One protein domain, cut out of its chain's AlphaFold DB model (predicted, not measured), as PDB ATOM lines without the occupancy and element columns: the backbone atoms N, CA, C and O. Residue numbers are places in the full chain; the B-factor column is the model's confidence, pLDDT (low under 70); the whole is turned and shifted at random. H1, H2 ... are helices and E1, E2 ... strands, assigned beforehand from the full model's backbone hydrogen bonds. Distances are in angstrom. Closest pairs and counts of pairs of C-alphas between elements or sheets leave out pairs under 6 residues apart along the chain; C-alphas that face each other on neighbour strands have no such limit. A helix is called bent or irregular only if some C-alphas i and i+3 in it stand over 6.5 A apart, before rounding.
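Overview. This is residues 2 to 117 of the 153 residues of a protein of Sphingobacterium sp. IITKGP-BTPF85 (UniProt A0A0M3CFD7). Look first for a strongly twisted sheet of four strands, with H4 packed along one face; the short helices H2 and H3 gather near the start of H4, and H1 is near its side. H5 lies away from these helices, meeting the sheet through its first residues, and residues 103 to 117, with no named element, fold back from it toward E1. The 116 printed residues hold five named helices and four strands, in the order H1 H2 H3 H4 E1 E2 E3 E4 H5, of the mixed class. The antiparallel sheet runs E1 E2 E3 E4. The whole is compact, with a radius of gyration of the C-alphas of 14.0 A and a rounded outline of 36 by 34 by 24 A.

Along the chain. Find C-alpha 2 at (155.536, 128.765, 88.342), where H1 begins; it runs to residue 9 and is neither bent nor irregular, but only just: C-alphas 5 and 8 are 6.2 A apart. Go on to H2, residues 21 to 24, and H3, residues 26 to 32. From C-alpha 37 at (143.780, 134.539, 81.783), H4 runs 18.2 A to residue 49. Then come E1, residues 55 to 58; E2, residues 65 to 69, 13.2 A; E3, residues 78 to 83, 14.8 A; and E4, residues 89 to 91. H5, residues 93 to 102, is 14.3 A long and ends at C-alpha 102, (146.903, 153.986, 81.775).

Arrangement. The strands form a meander, each the antiparallel neighbour of the one before, in three hairpins. Look for N 58 and O 65 at 2.8 A between E1 and E2, N 66 and O 82 at 2.8 A between E2 and E3, and N 83 and O 89 at 2.9 A between E3 and E4. H4 is on the sheet at a height of 8.5 A, making two layers, a helix on one face of a sheet; its closest C-alphas to E1 are those of Ser 45 and Ile 55, 5.4 A. H3 touches H4, about perpendicular at 73 degrees, only just past steep, with C-alphas 26 and 39 closest at 6.6 A. H2 only just touches H4, with 3 pairs of C-alphas within 8 A, the closest those of Ser 24 and Thr 39 at 5.7 A. H1 is close to H4 but not clearly touching, its Leu 5 C-alpha 7.8 A from that of Tyr 44. H5 only grazes the sheet, with residues 93 to 96. Every O i to N i+4 pair is within hydrogen-bond range in H3, H4 and H5; in H1 2 of 4 are, and H2 is too short for such a pair.

Size, cuts and confidence. The C-alphas farthest apart, those of Asn 16 and Asp 72, are 39.9 A apart. The printed part has no cut, and the link from H1 to H2 is long; in it residues 12 to 13 pair in parallel with 34 to 35. No printed residue is under 70 in pLDDT.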
ATOM      1  N   ASN A   2     155.505 128.322  89.755       97.12
ATOM      2  CA  ASN A   2     155.536 128.765  88.342       97.12
ATOM      3  C   ASN A   2     156.228 127.763  87.405       97.12
ATOM      4  O   ASN A   2     155.623 127.321  86.435       97.12
ATOM      5  N   TYR A   3     157.439 127.327  87.766       97.69
ATOM      6  CA  TYR A   3     158.200 126.337  87.001       97.69
ATOM      7  C   TYR A   3     157.436 125.027  86.754       97.69
ATOM      8  O   TYR A   3     157.496 124.444  85.676       97.69
ATOM      9  N   VAL A   4     156.679 124.554  87.745       98.12
ATOM     10  CA  VAL A   4     155.923 123.303  87.618       98.12
ATOM     11  C   VAL A   4     154.726 123.495  86.689       98.12
ATOM     12  O   VAL A   4     154.532 122.693  85.781       98.12
ATOM     13  N   LEU A   5     153.940 124.557  86.882       98.12
ATOM     14  CA  LEU A   5     152.713 124.784  86.113       98.12
ATOM     15  C   LEU A   5     152.992 125.192  84.660       98.12
ATOM     16  O   LEU A   5     152.360 124.666  83.742       98.12
ATOM     17  N   PHE A   6     153.938 126.104  84.441       98.19
ATOM     18  CA  PHE A   6     154.159 126.721  83.132       98.19
ATOM     19  C   PHE A   6     155.275 126.052  82.328       98.19
ATOM     20  O   PHE A   6     155.114 125.890  81.123       98.19
ATOM     21  N   ASP A   7     156.370 125.621  82.964       97.56
ATOM     22  CA  ASP A   7     157.508 125.034  82.241       97.56
ATOM     23  C   ASP A   7     157.442 123.501  82.186       97.56
ATOM     24  O   ASP A   7     157.603 122.917  81.117       97.56
ATOM     25  N   LYS A   8     157.178 122.823  83.313       98.12
ATOM     26  CA  LYS A   8     157.094 121.350  83.348       98.12
ATOM     27  C   LYS A   8     155.773 120.816  82.809       98.12
ATOM     28  O   LYS A   8     155.775 119.938  81.951       98.12
ATOM     29  N   PHE A   9     154.648 121.307  83.324       98.00
ATOM     30  CA  PHE A   9     153.329 120.847  82.894       98.00
ATOM     31  C   PHE A   9     152.934 121.477  81.551       98.00
ATOM     32  O   PHE A   9     152.420 120.771  80.677       98.00
ATOM     33  N   GLY A  10     153.279 122.752  81.339       98.06
ATOM     34  CA  GLY A  10     153.183 123.428  80.042       98.06
ATOM     35  C   GLY A  10     151.959 124.327  79.867       98.06
ATOM     36  O   GLY A  10     151.597 124.625  78.727       98.06
ATOM     37  N   LEU A  11     151.297 124.740  80.956       98.44
ATOM     38  CA  LEU A  11     150.171 125.671  80.865       98.44
ATOM     39  C   LEU A  11     150.604 126.967  80.187       98.44
ATOM     40  O   LEU A  11     151.654 127.537  80.482       98.44
ATOM     41  N   SER A  12     149.776 127.451  79.274       97.94
ATOM     42  CA  SER A  12     150.028 128.704  78.575       97.94
ATOM     43  C   SER A  12     148.735 129.342  78.091       97.94
ATOM     44  O   SER A  12     147.704 128.684  77.938       97.94
ATOM     45  N   GLY A  13     148.797 130.648  77.843       96.81
ATOM     46  CA  GLY A  13     147.710 131.368  77.202       96.81
ATOM     47  C   GLY A  13     147.415 130.823  75.804       96.81
ATOM     48  O   GLY A  13     148.337 130.510  75.044       96.81
ATOM     49  N   ASN A  14     146.137 130.729  75.448       95.31
ATOM     50  CA  ASN A  14     145.735 130.469  74.070       95.31
ATOM     51  C   ASN A  14     145.709 131.779  73.267       95.31
ATOM     52  O   ASN A  14     144.670 132.409  73.124       95.31
ATOM     53  N   THR A  15     146.864 132.232  72.783       91.12
ATOM     54  CA  THR A  15     146.958 133.486  72.012       91.12
ATOM     55  C   THR A  15     146.492 133.347  70.567       91.12
ATOM     56  O   THR A  15     146.125 134.344  69.957       91.12
ATOM     57  N   ASN A  16     146.510 132.128  70.020       91.38
ATOM     58  CA  ASN A  16     146.128 131.864  68.630       91.38
ATOM     59  C   ASN A  16     144.608 131.816  68.455       91.38
ATOM     60  O   ASN A  16     144.105 132.153  67.392       91.38
ATOM     61  N   ASP A  17     143.893 131.403  69.500       90.31
ATOM     62  CA  ASP A  17     142.437 131.347  69.531       90.31
ATOM     63  C   ASP A  17     141.944 131.832  70.900       90.31
ATOM     64  O   ASP A  17     141.507 131.072  71.770       90.31
ATOM     65  N   TYR A  18     142.115 133.138  71.119       87.00
ATOM     66  CA  TYR A  18     141.845 133.797  72.399       87.00
ATOM     67  C   TYR A  18     140.379 133.668  72.830       87.00
ATOM     68  O   TYR A  18     140.079 133.530  74.019       87.00
ATOM     69  N   HIS A  19     139.477 133.652  71.853       89.69
ATOM     70  CA  HIS A  19     138.035 133.640  72.052       89.69
ATOM     71  C   HIS A  19     137.418 132.239  71.999       89.69
ATOM     72  O   HIS A  19     136.197 132.112  72.000       89.69
ATOM     73  N   ASN A  20     138.234 131.181  72.016       94.31
ATOM     74  CA  ASN A  20     137.729 129.819  72.119       94.31
ATOM     75  C   ASN A  20     136.988 129.607  73.456       94.31
ATOM     76  O   ASN A  20     137.617 129.722  74.517       94.31
ATOM     77  N   PRO A  21     135.700 129.209  73.458       95.62
ATOM     78  CA  PRO A  21     134.974 128.903  74.691       95.62
ATOM     79  C   PRO A  21     135.648 127.803  75.525       95.62
ATOM     80  O   PRO A  21     135.557 127.810  76.754       95.62
ATOM     81  N   GLN A  22     136.380 126.883  74.880       95.94
ATOM     82  CA  GLN A  22     137.089 125.795  75.557       95.94
ATOM     83  C   GLN A  22     138.176 126.296  76.515       95.94
ATOM     84  O   GLN A  22     138.466 125.627  77.505       95.94
ATOM     85  N   ASN A  23     138.703 127.505  76.292       96.38
ATOM     86  CA  ASN A  23     139.686 128.137  77.171       96.38
ATOM     87  C   ASN A  23     139.142 128.411  78.586       96.38
ATOM     88  O   ASN A  23     139.934 128.691  79.489       96.38
ATOM     89  N   SER A  24     137.815 128.374  78.773       96.94
ATOM     90  CA  SER A  24     137.145 128.604  80.056       96.94
ATOM     91  C   SER A  24     136.912 127.329  80.871       96.94
ATOM     92  O   SER A  24     136.700 127.424  82.081       96.94
ATOM     93  N   PHE A  25     136.974 126.137  80.266       96.75
ATOM     94  CA  PHE A  25     136.687 124.875  80.958       96.75
ATOM     95  C   PHE A  25     137.962 124.252  81.530       96.75
ATOM     96  O   PHE A  25     138.842 123.841  80.780       96.75
ATOM     97  N   ILE A  26     138.047 124.114  82.858       97.06
ATOM     98  CA  ILE A  26     139.256 123.619  83.548       97.06
ATOM     99  C   ILE A  26     139.742 122.280  82.976       97.06
ATOM    100  O   ILE A  26     140.923 122.158  82.669       97.06
ATOM    101  N   GLY A  27     138.850 121.302  82.770       97.50
ATOM    102  CA  GLY A  27     139.228 119.997  82.206       97.50
ATOM    103  C   GLY A  27     139.903 120.119  80.836       97.50
ATOM    104  O   GLY A  27     140.967 119.551  80.610       97.50
ATOM    105  N   ARG A  28     139.356 120.969  79.962       97.94
ATOM    106  CA  ARG A  28     139.917 121.235  78.632       97.94
ATOM    107  C   ARG A  28     141.239 121.973  78.689       97.94
ATOM    108  O   ARG A  28     142.143 121.659  77.920       97.94
ATOM    109  N   VAL A  29     141.379 122.925  79.606       98.31
ATOM    110  CA  VAL A  29     142.644 123.637  79.813       98.31
ATOM    111  C   VAL A  29     143.729 122.685  80.319       98.31
ATOM    112  O   VAL A  29     144.868 122.793  79.880       98.31
ATOM    113  N   LEU A  30     143.400 121.729  81.190       98.19
ATOM    114  CA  LEU A  30     144.350 120.717  81.661       98.19
ATOM    115  C   LEU A  30     144.755 119.731  80.553       98.19
ATOM    116  O   LEU A  30     145.933 119.396  80.451       98.19
ATOM    117  N   GLU A  31     143.814 119.308  79.704       98.06
ATOM    118  CA  GLU A  31     144.077 118.433  78.547       98.06
ATOM    119  C   GLU A  31     144.946 119.126  77.488       98.06
ATOM    120  O   GLU A  31     145.983 118.612  77.069       98.06
ATOM    121  N   THR A  32     144.523 120.312  77.050       97.56
ATOM    122  CA  THR A  32     145.149 121.048  75.938       97.56
ATOM    123  C   THR A  32     146.360 121.867  76.367       97.56
ATOM    124  O   THR A  32     147.155 122.286  75.525       97.56
ATOM    125  N   LYS A  33     146.495 122.122  77.673       97.88
ATOM    126  CA  LYS A  33     147.471 123.034  78.284       97.88
ATOM    127  C   LYS A  33     147.323 124.491  77.831       97.88
ATOM    128  O   LYS A  33     148.243 125.298  78.000       97.88
ATOM    129  N   LYS A  34     146.171 124.838  77.252       97.94
ATOM    130  CA  LYS A  34     145.846 126.156  76.701       97.94
ATOM    131  C   LYS A  34     144.615 126.713  77.396       97.94
ATOM    132  O   LYS A  34     143.582 126.059  77.427       97.94
ATOM    133  N   GLY A  35     144.725 127.912  77.958       97.25
ATOM    134  CA  GLY A  35     143.624 128.549  78.681       97.25
ATOM    135  C   GLY A  35     143.583 130.061  78.512       97.25
ATOM    136  O   GLY A  35     144.491 130.671  77.945       97.25
ATOM    137  N   ASN A  36     142.510 130.669  79.012       96.94
ATOM    138  CA  ASN A  36     142.385 132.123  79.091       96.94
ATOM    139  C   ASN A  36     142.992 132.649  80.415       96.94
ATOM    140  O   ASN A  36     143.278 131.854  81.319       96.94
ATOM    141  N   PRO A  37     143.189 133.974  80.568       96.38
ATOM    142  CA  PRO A  37     143.780 134.539  81.783       96.38
ATOM    143  C   PRO A  37     143.063 134.147  83.081       96.38
ATOM    144  O   PRO A  37     143.714 133.893  84.093       96.38
ATOM    145  N   LEU A  38     141.731 134.067  83.048       97.12
ATOM    146  CA  LEU A  38     140.905 133.769  84.215       97.12
ATOM    147  C   LEU A  38     141.066 132.308  84.642       97.12
ATOM    148  O   LEU A  38     141.419 132.043  85.784       97.12
ATOM    149  N   THR A  39     140.896 131.359  83.722       97.94
ATOM    150  CA  THR A  39     140.973 129.926  84.031       97.94
ATOM    151  C   THR A  39     142.382 129.499  84.431       97.94
ATOM    152  O   THR A  39     142.528 128.710  85.363       97.94
ATOM    153  N   LEU A  40     143.429 130.055  83.805       98.25
ATOM    154  CA  LEU A  40     144.811 129.821  84.247       98.25
ATOM    155  C   LEU A  40     145.045 130.337  85.670       98.25
ATOM    156  O   LEU A  40     145.699 129.663  86.465       98.25
ATOM    157  N   SER A  41     144.479 131.496  86.007       98.25
ATOM    158  CA  SER A  41     144.559 132.049  87.359       98.25
ATOM    159  C   SER A  41     143.794 131.194  88.370       98.25
ATOM    160  O   SER A  41     144.330 130.929  89.440       98.25
ATOM    161  N   CYS A  42     142.605 130.688  88.023       98.19
ATOM    162  CA  CYS A  42     141.850 129.765  88.876       98.19
ATOM    163  C   CYS A  42     142.625 128.469  89.140       98.19
ATOM    164  O   CYS A  42     142.702 128.019  90.278       98.19
ATOM    165  N   ILE A  43     143.226 127.863  88.109       98.38
ATOM    166  CA  ILE A  43     144.046 126.652  88.281       98.38
ATOM    167  C   ILE A  43     145.217 126.941  89.224       98.38
ATOM    168  O   ILE A  43     145.470 126.172  90.149       98.38
ATOM    169  N   TYR A  44     145.903 128.066  89.016       98.56
ATOM    170  CA  TYR A  44     147.013 128.480  89.862       98.56
ATOM    171  C   TYR A  44     146.580 128.665  91.320       98.56
ATOM    172  O   TYR A  44     147.214 128.101  92.208       98.56
ATOM    173  N   SER A  45     145.501 129.414  91.578       98.12
ATOM    174  CA  SER A  45     145.025 129.679  92.940       98.12
ATOM    175  C   SER A  45     144.539 128.409  93.634       98.12
ATOM    176  O   SER A  45     144.864 128.197  94.794       98.12
ATOM    177  N   ILE A  46     143.832 127.520  92.926       98.00
ATOM    178  CA  ILE A  46     143.374 126.236  93.481       98.00
ATOM    179  C   ILE A  46     144.566 125.362  93.889       98.00
ATOM    180  O   ILE A  46     144.544 124.756  94.957       98.00
ATOM    181  N   VAL A  47     145.611 125.289  93.059       98.25
ATOM    182  CA  VAL A  47     146.826 124.526  93.387       98.25
ATOM    183  C   VAL A  47     147.579 125.169  94.551       98.25
ATOM    184  O   VAL A  47     147.998 124.455  95.455       98.25
ATOM    185  N   ALA A  48     147.720 126.495  94.555       97.69
ATOM    186  CA  ALA A  48     148.373 127.239  95.628       97.69
ATOM    187  C   ALA A  48     147.682 127.017  96.981       97.69
ATOM    188  O   ALA A  48     148.332 126.629  97.944       97.69
ATOM    189  N   GLN A  49     146.357 127.172  97.027       96.56
ATOM    190  CA  GLN A  49     145.563 126.994  98.244       96.56
ATOM    191  C   GLN A  49     145.581 125.544  98.741       96.56
ATOM    192  O   GLN A  49     145.566 125.309  99.940       96.56
ATOM    193  N   LYS A  50     145.675 124.552  97.842       97.44
ATOM    194  CA  LYS A  50     145.887 123.141  98.222       97.44
ATOM    195  C   LYS A  50     147.261 122.861  98.837       97.44
ATOM    196  O   LYS A  50     147.455 121.775  99.376       97.44
ATOM    197  N   LEU A  51     148.202 123.789  98.698       96.88
ATOM    198  CA  LEU A  51     149.532 123.756  99.301       96.88
ATOM    199  C   LEU A  51     149.646 124.754 100.466       96.88
ATOM    200  O   LEU A  51     150.759 125.129 100.821       96.88
ATOM    201  N   ASP A  52     148.511 125.226 100.995       95.88
ATOM    202  CA  ASP A  52     148.428 126.222 102.068       95.88
ATOM    203  C   ASP A  52     149.096 127.568 101.724       95.88
ATOM    204  O   ASP A  52     149.497 128.330 102.599       95.88
ATOM    205  N   ILE A  53     149.194 127.897 100.430       95.94
ATOM    206  CA  ILE A  53     149.726 129.177  99.952       95.94
ATOM    207  C   ILE A  53     148.546 130.134  99.686       95.94
ATOM    208  O   ILE A  53     147.787 129.899  98.735       95.94
ATOM    209  N   PRO A  54     148.380 131.222 100.469       96.12
ATOM    210  CA  PRO A  54     147.228 132.130 100.402       96.12
ATOM    211  C   PRO A  54     147.232 133.032  99.158       96.12
ATOM    212  O   PRO A  54     147.562 134.219  99.201       96.12
ATOM    213  N   ILE A  55     146.857 132.451  98.016       97.00
ATOM    214  CA  ILE A  55     146.763 133.146  96.731       97.00
ATOM    215  C   ILE A  55     145.313 133.249  96.275       97.00
ATOM    216  O   ILE A  55     144.626 132.239  96.117       97.00
ATOM    217  N   PHE A  56     144.870 134.474  95.997       97.19
ATOM    218  CA  PHE A  56     143.474 134.784  95.686       97.19
ATOM    219  C   PHE A  56     143.337 135.650  94.438       97.19
ATOM    220  O   PHE A  56     144.210 136.456  94.119       97.19
ATOM    221  N   GLY A  57     142.228 135.480  93.719       97.56
ATOM    222  CA  GLY A  57     141.958 136.208  92.482       97.56
ATOM    223  C   GLY A  57     141.524 137.650  92.712       97.56
ATOM    224  O   GLY A  57     140.799 137.938  93.658       97.56
ATOM    225  N   ILE A  58     141.931 138.543  91.812       96.94
ATOM    226  CA  ILE A  58     141.551 139.957  91.807       96.94
ATOM    227  C   ILE A  58     140.829 140.286  90.510       96.94
ATOM    228  O   ILE A  58     141.321 140.045  89.400       96.94
ATOM    229  N   ASN A  59     139.669 140.917  90.662       95.56
ATOM    230  CA  ASN A  59     138.776 141.273  89.574       95.56
ATOM    231  C   ASN A  59     139.195 142.575  88.861       95.56
ATOM    232  O   ASN A  59     138.425 143.526  88.753       95.56
ATOM    233  N   LEU A  60     140.418 142.624  88.337       94.94
ATOM    234  CA  LEU A  60     140.940 143.797  87.629       94.94
ATOM    235  C   LEU A  60     140.205 143.992  86.279       94.94
ATOM    236  O   LEU A  60     139.947 143.025  85.573       94.94
ATOM    237  N   PRO A  61     139.808 145.188  85.831       90.88
ATOM    238  CA  PRO A  61     139.172 145.305  84.519       90.88
ATOM    239  C   PRO A  61     140.144 144.941  83.386       90.88
ATOM    240  O   PRO A  61     141.338 145.227  83.453       90.88
ATOM    241  N   LYS A  62     139.639 144.285  82.333       87.00
ATOM    242  CA  LYS A  62     140.400 143.760  81.173       87.00
ATOM    243  C   LYS A  62     141.430 142.655  81.469       87.00
ATOM    244  O   LYS A  62     141.757 141.911  80.556       87.00
ATOM    245  N   HIS A  63     141.906 142.502  82.704       90.94
ATOM    246  CA  HIS A  63     142.880 141.476  83.109       90.94
ATOM    247  C   HIS A  63     142.372 140.691  84.311       90.94
ATOM    248  O   HIS A  63     141.619 141.219  85.102       90.94
ATOM    249  N   PHE A  64     142.768 139.444  84.500       95.94
ATOM    250  CA  PHE A  64     142.538 138.785  85.782       95.94
ATOM    251  C   PHE A  64     143.893 138.407  86.350       95.94
ATOM    252  O   PHE A  64     144.698 137.791  85.653       95.94
ATOM    253  N   ILE A  65     144.155 138.860  87.570       97.44
ATOM    254  CA  ILE A  65     145.431 138.666  88.252       97.44
ATOM    255  C   ILE A  65     145.175 138.008  89.600       97.44
ATOM    256  O   ILE A  65     144.036 137.898  90.054       97.44
ATOM    257  N   LEU A  66     146.246 137.565  90.233       98.06
ATOM    258  CA  LEU A  66     146.222 136.978  91.558       98.06
ATOM    259  C   LEU A  66     146.948 137.902  92.536       98.06
ATOM    260  O   LEU A  66     147.795 138.699  92.137       98.06
ATOM    261  N   SER A  67     146.628 137.764  93.810       97.31
ATOM    262  CA  SER A  67     147.334 138.364  94.942       97.31
ATOM    263  C   SER A  67     147.904 137.263  95.807       97.31
ATOM    264  O   SER A  67     147.273 136.218  95.947       97.31
ATOM    265  N   TYR A  68     149.071 137.510  96.383       96.94
ATOM    266  CA  TYR A  68     149.601 136.723  97.481       96.94
ATOM    267  C   TYR A  68     149.455 137.525  98.770       96.94
ATOM    268  O   TYR A  68     149.942 138.657  98.852       96.94
ATOM    269  N   LEU A  69     148.731 136.957  99.729       93.81
ATOM    270  CA  LEU A  69     148.545 137.541 101.053       93.81
ATOM    271  C   LEU A  69     149.562 136.948 102.029       93.81
ATOM    272  O   LEU A  69     150.143 135.897 101.768       93.81
ATOM    273  N   ASP A  70     149.766 137.629 103.147       89.75
ATOM    274  CA  ASP A  70     150.496 137.075 104.288       89.75
ATOM    275  C   ASP A  70     149.752 135.871 104.917       89.75
ATOM    276  O   ASP A  70     148.583 135.625 104.604       89.75
ATOM    277  N   GLU A  71     150.416 135.117 105.798       82.44
ATOM    278  CA  GLU A  71     149.905 133.868 106.398       82.44
ATOM    279  C   GLU A  71     148.548 134.044 107.101       82.44
ATOM    280  O   GLU A  71     147.685 133.169 107.016       82.44
ATOM    281  N   ASP A  72     148.307 135.220 107.689       84.38
ATOM    282  CA  ASP A  72     147.043 135.583 108.344       84.38
ATOM    283  C   ASP A  72     145.878 135.834 107.362       84.38
ATOM    284  O   ASP A  72     144.760 136.139 107.781       84.38
ATOM    285  N   GLN A  73     146.119 135.754 106.047       82.94
ATOM    286  CA  GLN A  73     145.146 135.991 104.967       82.94
ATOM    287  C   GLN A  73     144.445 137.356 105.037       82.94
ATOM    288  O   GLN A  73     143.377 137.562 104.453       82.94
ATOM    289  N   ASN A  74     145.052 138.320 105.728       82.56
ATOM    290  CA  ASN A  74     144.530 139.670 105.810       82.56
ATOM    291  C   ASN A  74     144.745 140.389 104.468       82.56
ATOM    292  O   ASN A  74     145.873 140.534 103.998       82.56
ATOM    293  N   ALA A  75     143.661 140.874 103.859       78.44
ATOM    294  CA  ALA A  75     143.708 141.609 102.596       78.44
ATOM    295  C   ALA A  75     144.529 142.911 102.685       78.44
ATOM    296  O   ALA A  75     145.064 143.366 101.672       78.44
ATOM    297  N   ASP A  76     144.666 143.491 103.882       80.00
ATOM    298  CA  ASP A  76     145.528 144.651 104.121       80.00
ATOM    299  C   ASP A  76     147.025 144.283 104.105       80.00
ATOM    300  O   ASP A  76     147.870 145.156 103.901       80.00
ATOM    301  N   HIS A  77     147.361 142.996 104.250       85.06
ATOM    302  CA  HIS A  77     148.721 142.449 104.187       85.06
ATOM    303  C   HIS A  77     148.996 141.776 102.832       85.06
ATOM    304  O   HIS A  77     149.602 140.708 102.740       85.06
ATOM    305  N   LEU A  78     148.528 142.393 101.746       90.44
ATOM    306  CA  LEU A  78     148.868 141.963 100.394       90.44
ATOM    307  C   LEU A  78     150.356 142.211 100.125       90.44
ATOM    308  O   LEU A  78     150.817 143.354 100.149       90.44
ATOM    309  N   LEU A  79     151.088 141.141  99.813       92.44
ATOM    310  CA  LEU A  79     152.533 141.182  99.590       92.44
ATOM    311  C   LEU A  79     152.869 141.576  98.150       92.44
ATOM    312  O   LEU A  79     153.620 142.519  97.913       92.44
ATOM    313  N   PHE A  80     152.299 140.865  97.174       96.25
ATOM    314  CA  PHE A  80     152.473 141.161  95.751       96.25
ATOM    315  C   PHE A  80     151.349 140.566  94.898       96.25
ATOM    316  O   PHE A  80     150.510 139.792  95.363       96.25
ATOM    317  N   TYR A  81     151.359 140.919  93.616       97.88
ATOM    318  CA  TYR A  81     150.434 140.431  92.604       97.88
ATOM    319  C   TYR A  81     151.134 139.475  91.632       97.88
ATOM    320  O   TYR A  81     152.348 139.537  91.437       97.88
ATOM    321  N   LEU A  82     150.360 138.608  90.984       97.50
ATOM    322  CA  LEU A  82     150.840 137.641  89.999       97.50
ATOM    323  C   LEU A  82     149.958 137.652  88.753       97.50
ATOM    324  O   LEU A  82     148.731 137.639  88.842       97.50
ATOM    325  N   ASN A  83     150.578 137.580  87.580       97.50
ATOM    326  CA  ASN A  83     149.883 137.359  86.317       97.50
ATOM    327  C   ASN A  83     150.120 135.923  85.826       97.50
ATOM    328  O   ASN A  83     151.148 135.619  85.219       97.50
ATOM    329  N   ALA A  84     149.151 135.032  86.065       97.31
ATOM    330  CA  ALA A  84     149.241 133.631  85.649       97.31
ATOM    331  C   ALA A  84     149.238 133.455  84.120       97.31
ATOM    332  O   ALA A  84     149.857 132.524  83.610       97.31
ATOM    333  N   PHE A  85     148.598 134.362  83.373       96.38
ATOM    334  CA  PHE A  85     148.627 134.332  81.907       96.38
ATOM    335  C   PHE A  85     150.036 134.607  81.370       96.38
ATOM    336  O   PHE A  85     150.461 133.982  80.400       96.38
ATOM    337  N   ASN A  86     150.788 135.478  82.051       96.56
ATOM    338  CA  ASN A  86     152.190 135.762  81.754       96.56
ATOM    339  C   ASN A  86     153.151 134.928  82.623       96.56
ATOM    340  O   ASN A  86     154.090 135.449  83.221       96.56
ATOM    341  N   LYS A  87     152.883 133.618  82.725       96.88
ATOM    342  CA  LYS A  87     153.733 132.619  83.402       96.88
ATOM    343  C   LYS A  87     154.078 132.940  84.865       96.88
ATOM    344  O   LYS A  87     155.141 132.575  85.367       96.88
ATOM    345  N   GLY A  88     153.163 133.599  85.571       96.44
ATOM    346  CA  GLY A  88     153.339 133.958  86.977       96.44
ATOM    347  C   GLY A  88     154.279 135.143  87.184       96.44
ATOM    348  O   GLY A  88     154.953 135.197  88.212       96.44
ATOM    349  N   GLN A  89     154.338 136.069  86.220       97.25
ATOM    350  CA  GLN A  89     155.016 137.355  86.377       97.25
ATOM    351  C   GLN A  89     154.572 138.029  87.681       97.25
ATOM    352  O   GLN A  89     153.375 138.219  87.902       97.25
ATOM    353  N   VAL A  90     155.546 138.397  88.514       97.31
ATOM    354  CA  VAL A  90     155.328 139.136  89.763       97.31
ATOM    355  C   VAL A  90     155.162 140.619  89.448       97.31
ATOM    356  O   VAL A  90     155.900 141.165  88.629       97.31
ATOM    357  N   MET A  91     154.202 141.260  90.104       97.31
ATOM    358  CA  MET A  91     153.947 142.694  90.002       97.31
ATOM    359  C   MET A  91     153.764 143.288  91.398       97.31
ATOM    360  O   MET A  91     153.214 142.651  92.297       97.31
ATOM    361  N   GLN A  92     154.189 144.530  91.566       96.00
ATOM    362  CA  GLN A  92     154.001 145.311  92.778       96.00
ATOM    363  C   GLN A  92     152.740 146.170  92.685       96.00
ATOM    364  O   GLN A  92     152.186 146.413  91.611       96.00
ATOM    365  N   LYS A  93     152.297 146.709  93.825       94.88
ATOM    366  CA  LYS A  93     151.146 147.626  93.879       94.88
ATOM    367  C   LYS A  93     151.299 148.832  92.943       94.88
ATOM    368  O   LYS A  93     150.322 149.269  92.340       94.88
ATOM    369  N   ALA A  94     152.522 149.347  92.791       96.06
ATOM    370  CA  ALA A  94     152.819 150.447  91.877       96.06
ATOM    371  C   ALA A  94     152.521 150.094  90.408       96.06
ATOM    372  O   ALA A  94     151.995 150.938  89.682       96.06
ATOM    373  N   ASP A  95     152.774 148.848  89.996       96.12
ATOM    374  CA  ASP A  95     152.504 148.371  88.636       96.12
ATOM    375  C   ASP A  95     150.995 148.319  88.366       96.12
ATOM    376  O   ASP A  95     150.529 148.811  87.338       96.12
ATOM    377  N   VAL A  96     150.208 147.811  89.326       96.06
ATOM    378  CA  VAL A  96     148.736 147.774  89.235       96.06
ATOM    379  C   VAL A  96     148.151 149.189  89.187       96.06
ATOM    380  O   VAL A  96     147.271 149.470  88.373       96.06
ATOM    381  N   ILE A  97     148.664 150.112  90.006       96.06
ATOM    382  CA  ILE A  97     148.249 151.523  89.984       96.06
ATOM    383  C   ILE A  97     148.578 152.166  88.632       96.06
ATOM    384  O   ILE A  97     147.748 152.893  88.085       96.06
ATOM    385  N   SER A  98     149.772 151.915  88.091       96.44
ATOM    386  CA  SER A  98     150.181 152.443  86.787       96.44
ATOM    387  C   SER A  98     149.276 151.914  85.670       96.44
ATOM    388  O   SER A  98     148.763 152.691  84.863       96.44
ATOM    389  N   PHE A  99     148.968 150.616  85.701       95.06
ATOM    390  CA  PHE A  99     148.035 149.976  84.779       95.06
ATOM    391  C   PHE A  99     146.625 150.593  84.833       95.06
ATOM    392  O   PHE A  99     146.050 150.920  83.793       95.06
ATOM    393  N   LEU A 100     146.073 150.813  86.031       96.00
ATOM    394  CA  LEU A 100     144.764 151.459  86.199       96.00
ATOM    395  C   LEU A 100     144.754 152.887  85.640       96.00
ATOM    396  O   LEU A 100     143.822 153.257  84.925       96.00
ATOM    397  N   LYS A 101     145.812 153.666  85.902       96.56
ATOM    398  CA  LYS A 101     145.966 155.025  85.359       96.56
ATOM    399  C   LYS A 101     146.033 155.026  83.834       96.56
ATOM    400  O   LYS A 101     145.350 155.826  83.209       96.56
ATOM    401  N   GLN A 102     146.797 154.111  83.234       96.00
ATOM    402  CA  GLN A 102     146.903 153.986  81.775       96.00
ATOM    403  C   GLN A 102     145.547 153.688  81.119       96.00
ATOM    404  O   GLN A 102     145.279 154.134  80.004       96.00
ATOM    405  N   LEU A 103     144.678 152.944  81.805       94.00
ATOM    406  CA  LEU A 103     143.331 152.639  81.334       94.00
ATOM    407  C   LEU A 103     142.281 153.705  81.684       94.00
ATOM    408  O   LEU A 103     141.113 153.501  81.357       94.00
ATOM    409  N   ASN A 104     142.672 154.815  82.322       95.75
ATOM    410  CA  ASN A 104     141.763 155.832  82.862       95.75
ATOM    411  C   ASN A 104     140.689 155.240  83.796       95.75
ATOM    412  O   ASN A 104     139.526 155.639  83.765       95.75
ATOM    413  N   LEU A 105     141.073 154.256  84.614       94.38
ATOM    414  CA  LEU A 105     140.197 153.600  85.584       94.38
ATOM    415  C   LEU A 105     140.421 154.153  87.000       94.38
ATOM    416  O   LEU A 105     141.541 154.547  87.338       94.38
ATOM    417  N   PRO A 106     139.384 154.157  87.859       93.94
ATOM    418  CA  PRO A 106     139.528 154.601  89.238       93.94
ATOM    419  C   PRO A 106     140.434 153.657  90.037       93.94
ATOM    420  O   PRO A 106     140.439 152.442  89.828       93.94
ATOM    421  N   LEU A 107     141.152 154.212  91.016       93.75
ATOM    422  CA  LEU A 107     141.937 153.444  91.987       93.75
ATOM    423  C   LEU A 107     141.017 152.846  93.066       93.75
ATOM    424  O   LEU A 107     141.076 153.223  94.234       93.75
ATOM    425  N   SER A 108     140.128 151.938  92.655       92.81
ATOM    426  CA  SER A 108     139.196 151.241  93.547       92.81
ATOM    427  C   SER A 108     139.878 150.082  94.274       92.81
ATOM    428  O   SER A 108     140.671 149.346  93.681       92.81
ATOM    429  N   LYS A 109     139.518 149.868  95.548       91.62
ATOM    430  CA  LYS A 109     139.944 148.688  96.316       91.62
ATOM    431  C   LYS A 109     139.531 147.383  95.627       91.62
ATOM    432  O   LYS A 109     140.300 146.432  95.644       91.62
ATOM    433  N   GLU A 110     138.390 147.364  94.940       91.50
ATOM    434  CA  GLU A 110     137.881 146.197  94.198       91.50
ATOM    435  C   GLU A 110     138.834 145.707  93.095       91.50
ATOM    436  O   GLU A 110     138.799 144.544  92.701       91.50
ATOM    437  N   PHE A 111     139.701 146.589  92.590       94.44
ATOM    438  CA  PHE A 111     140.680 146.261  91.551       94.44
ATOM    439  C   PHE A 111     142.049 145.878  92.115       94.44
ATOM    440  O   PHE A 111     142.955 145.549  91.353       94.44
ATOM    441  N   MET A 112     142.216 145.955  93.436       93.88
ATOM    442  CA  MET A 112     143.492 145.753  94.122       93.88
ATOM    443  C   MET A 112     143.422 144.708  95.236       93.88
ATOM    444  O   MET A 112     144.479 144.265  95.678       93.88
ATOM    445  N   LEU A 113     142.222 144.338  95.687       94.88
ATOM    446  CA  LEU A 113     141.980 143.361  96.744       94.88
ATOM    447  C   LEU A 113     141.339 142.081  96.186       94.88
ATOM    448  O   LEU A 113     140.707 142.131  95.123       94.88
ATOM    449  N   PRO A 114     141.494 140.944  96.889       95.81
ATOM    450  CA  PRO A 114     140.841 139.692  96.529       95.81
ATOM    451  C   PRO A 114     139.332 139.836  96.303       95.81
ATOM    452  O   PRO A 114     138.644 140.546  97.035       95.81
ATOM    453  N   CYS A 115     138.817 139.115  95.311       95.56
ATOM    454  CA  CYS A 115     137.387 138.957  95.059       95.56
ATOM    455  C   CYS A 115     136.904 137.557  95.456       95.56
ATOM    456  O   CYS A 115     137.691 136.610  95.523       95.56
ATOM    457  N   ASP A 116     135.603 137.431  95.708       95.00
ATOM    458  CA  ASP A 116     134.987 136.159  96.074       95.00
ATOM    459  C   ASP A 116     134.784 135.217  94.870       95.00
ATOM    460  O   ASP A 116     134.863 135.594  93.695       95.00
ATOM    461  N   ASN A 117     134.488 133.952  95.171       95.12
ATOM    462  CA  ASN A 117     134.281 132.925  94.150       95.12
ATOM    463  C   ASN A 117     133.074 133.226  93.250       95.12
ATOM    464  O   ASN A 117     133.101 132.897  92.064       95.12
TER     465      ASN A 117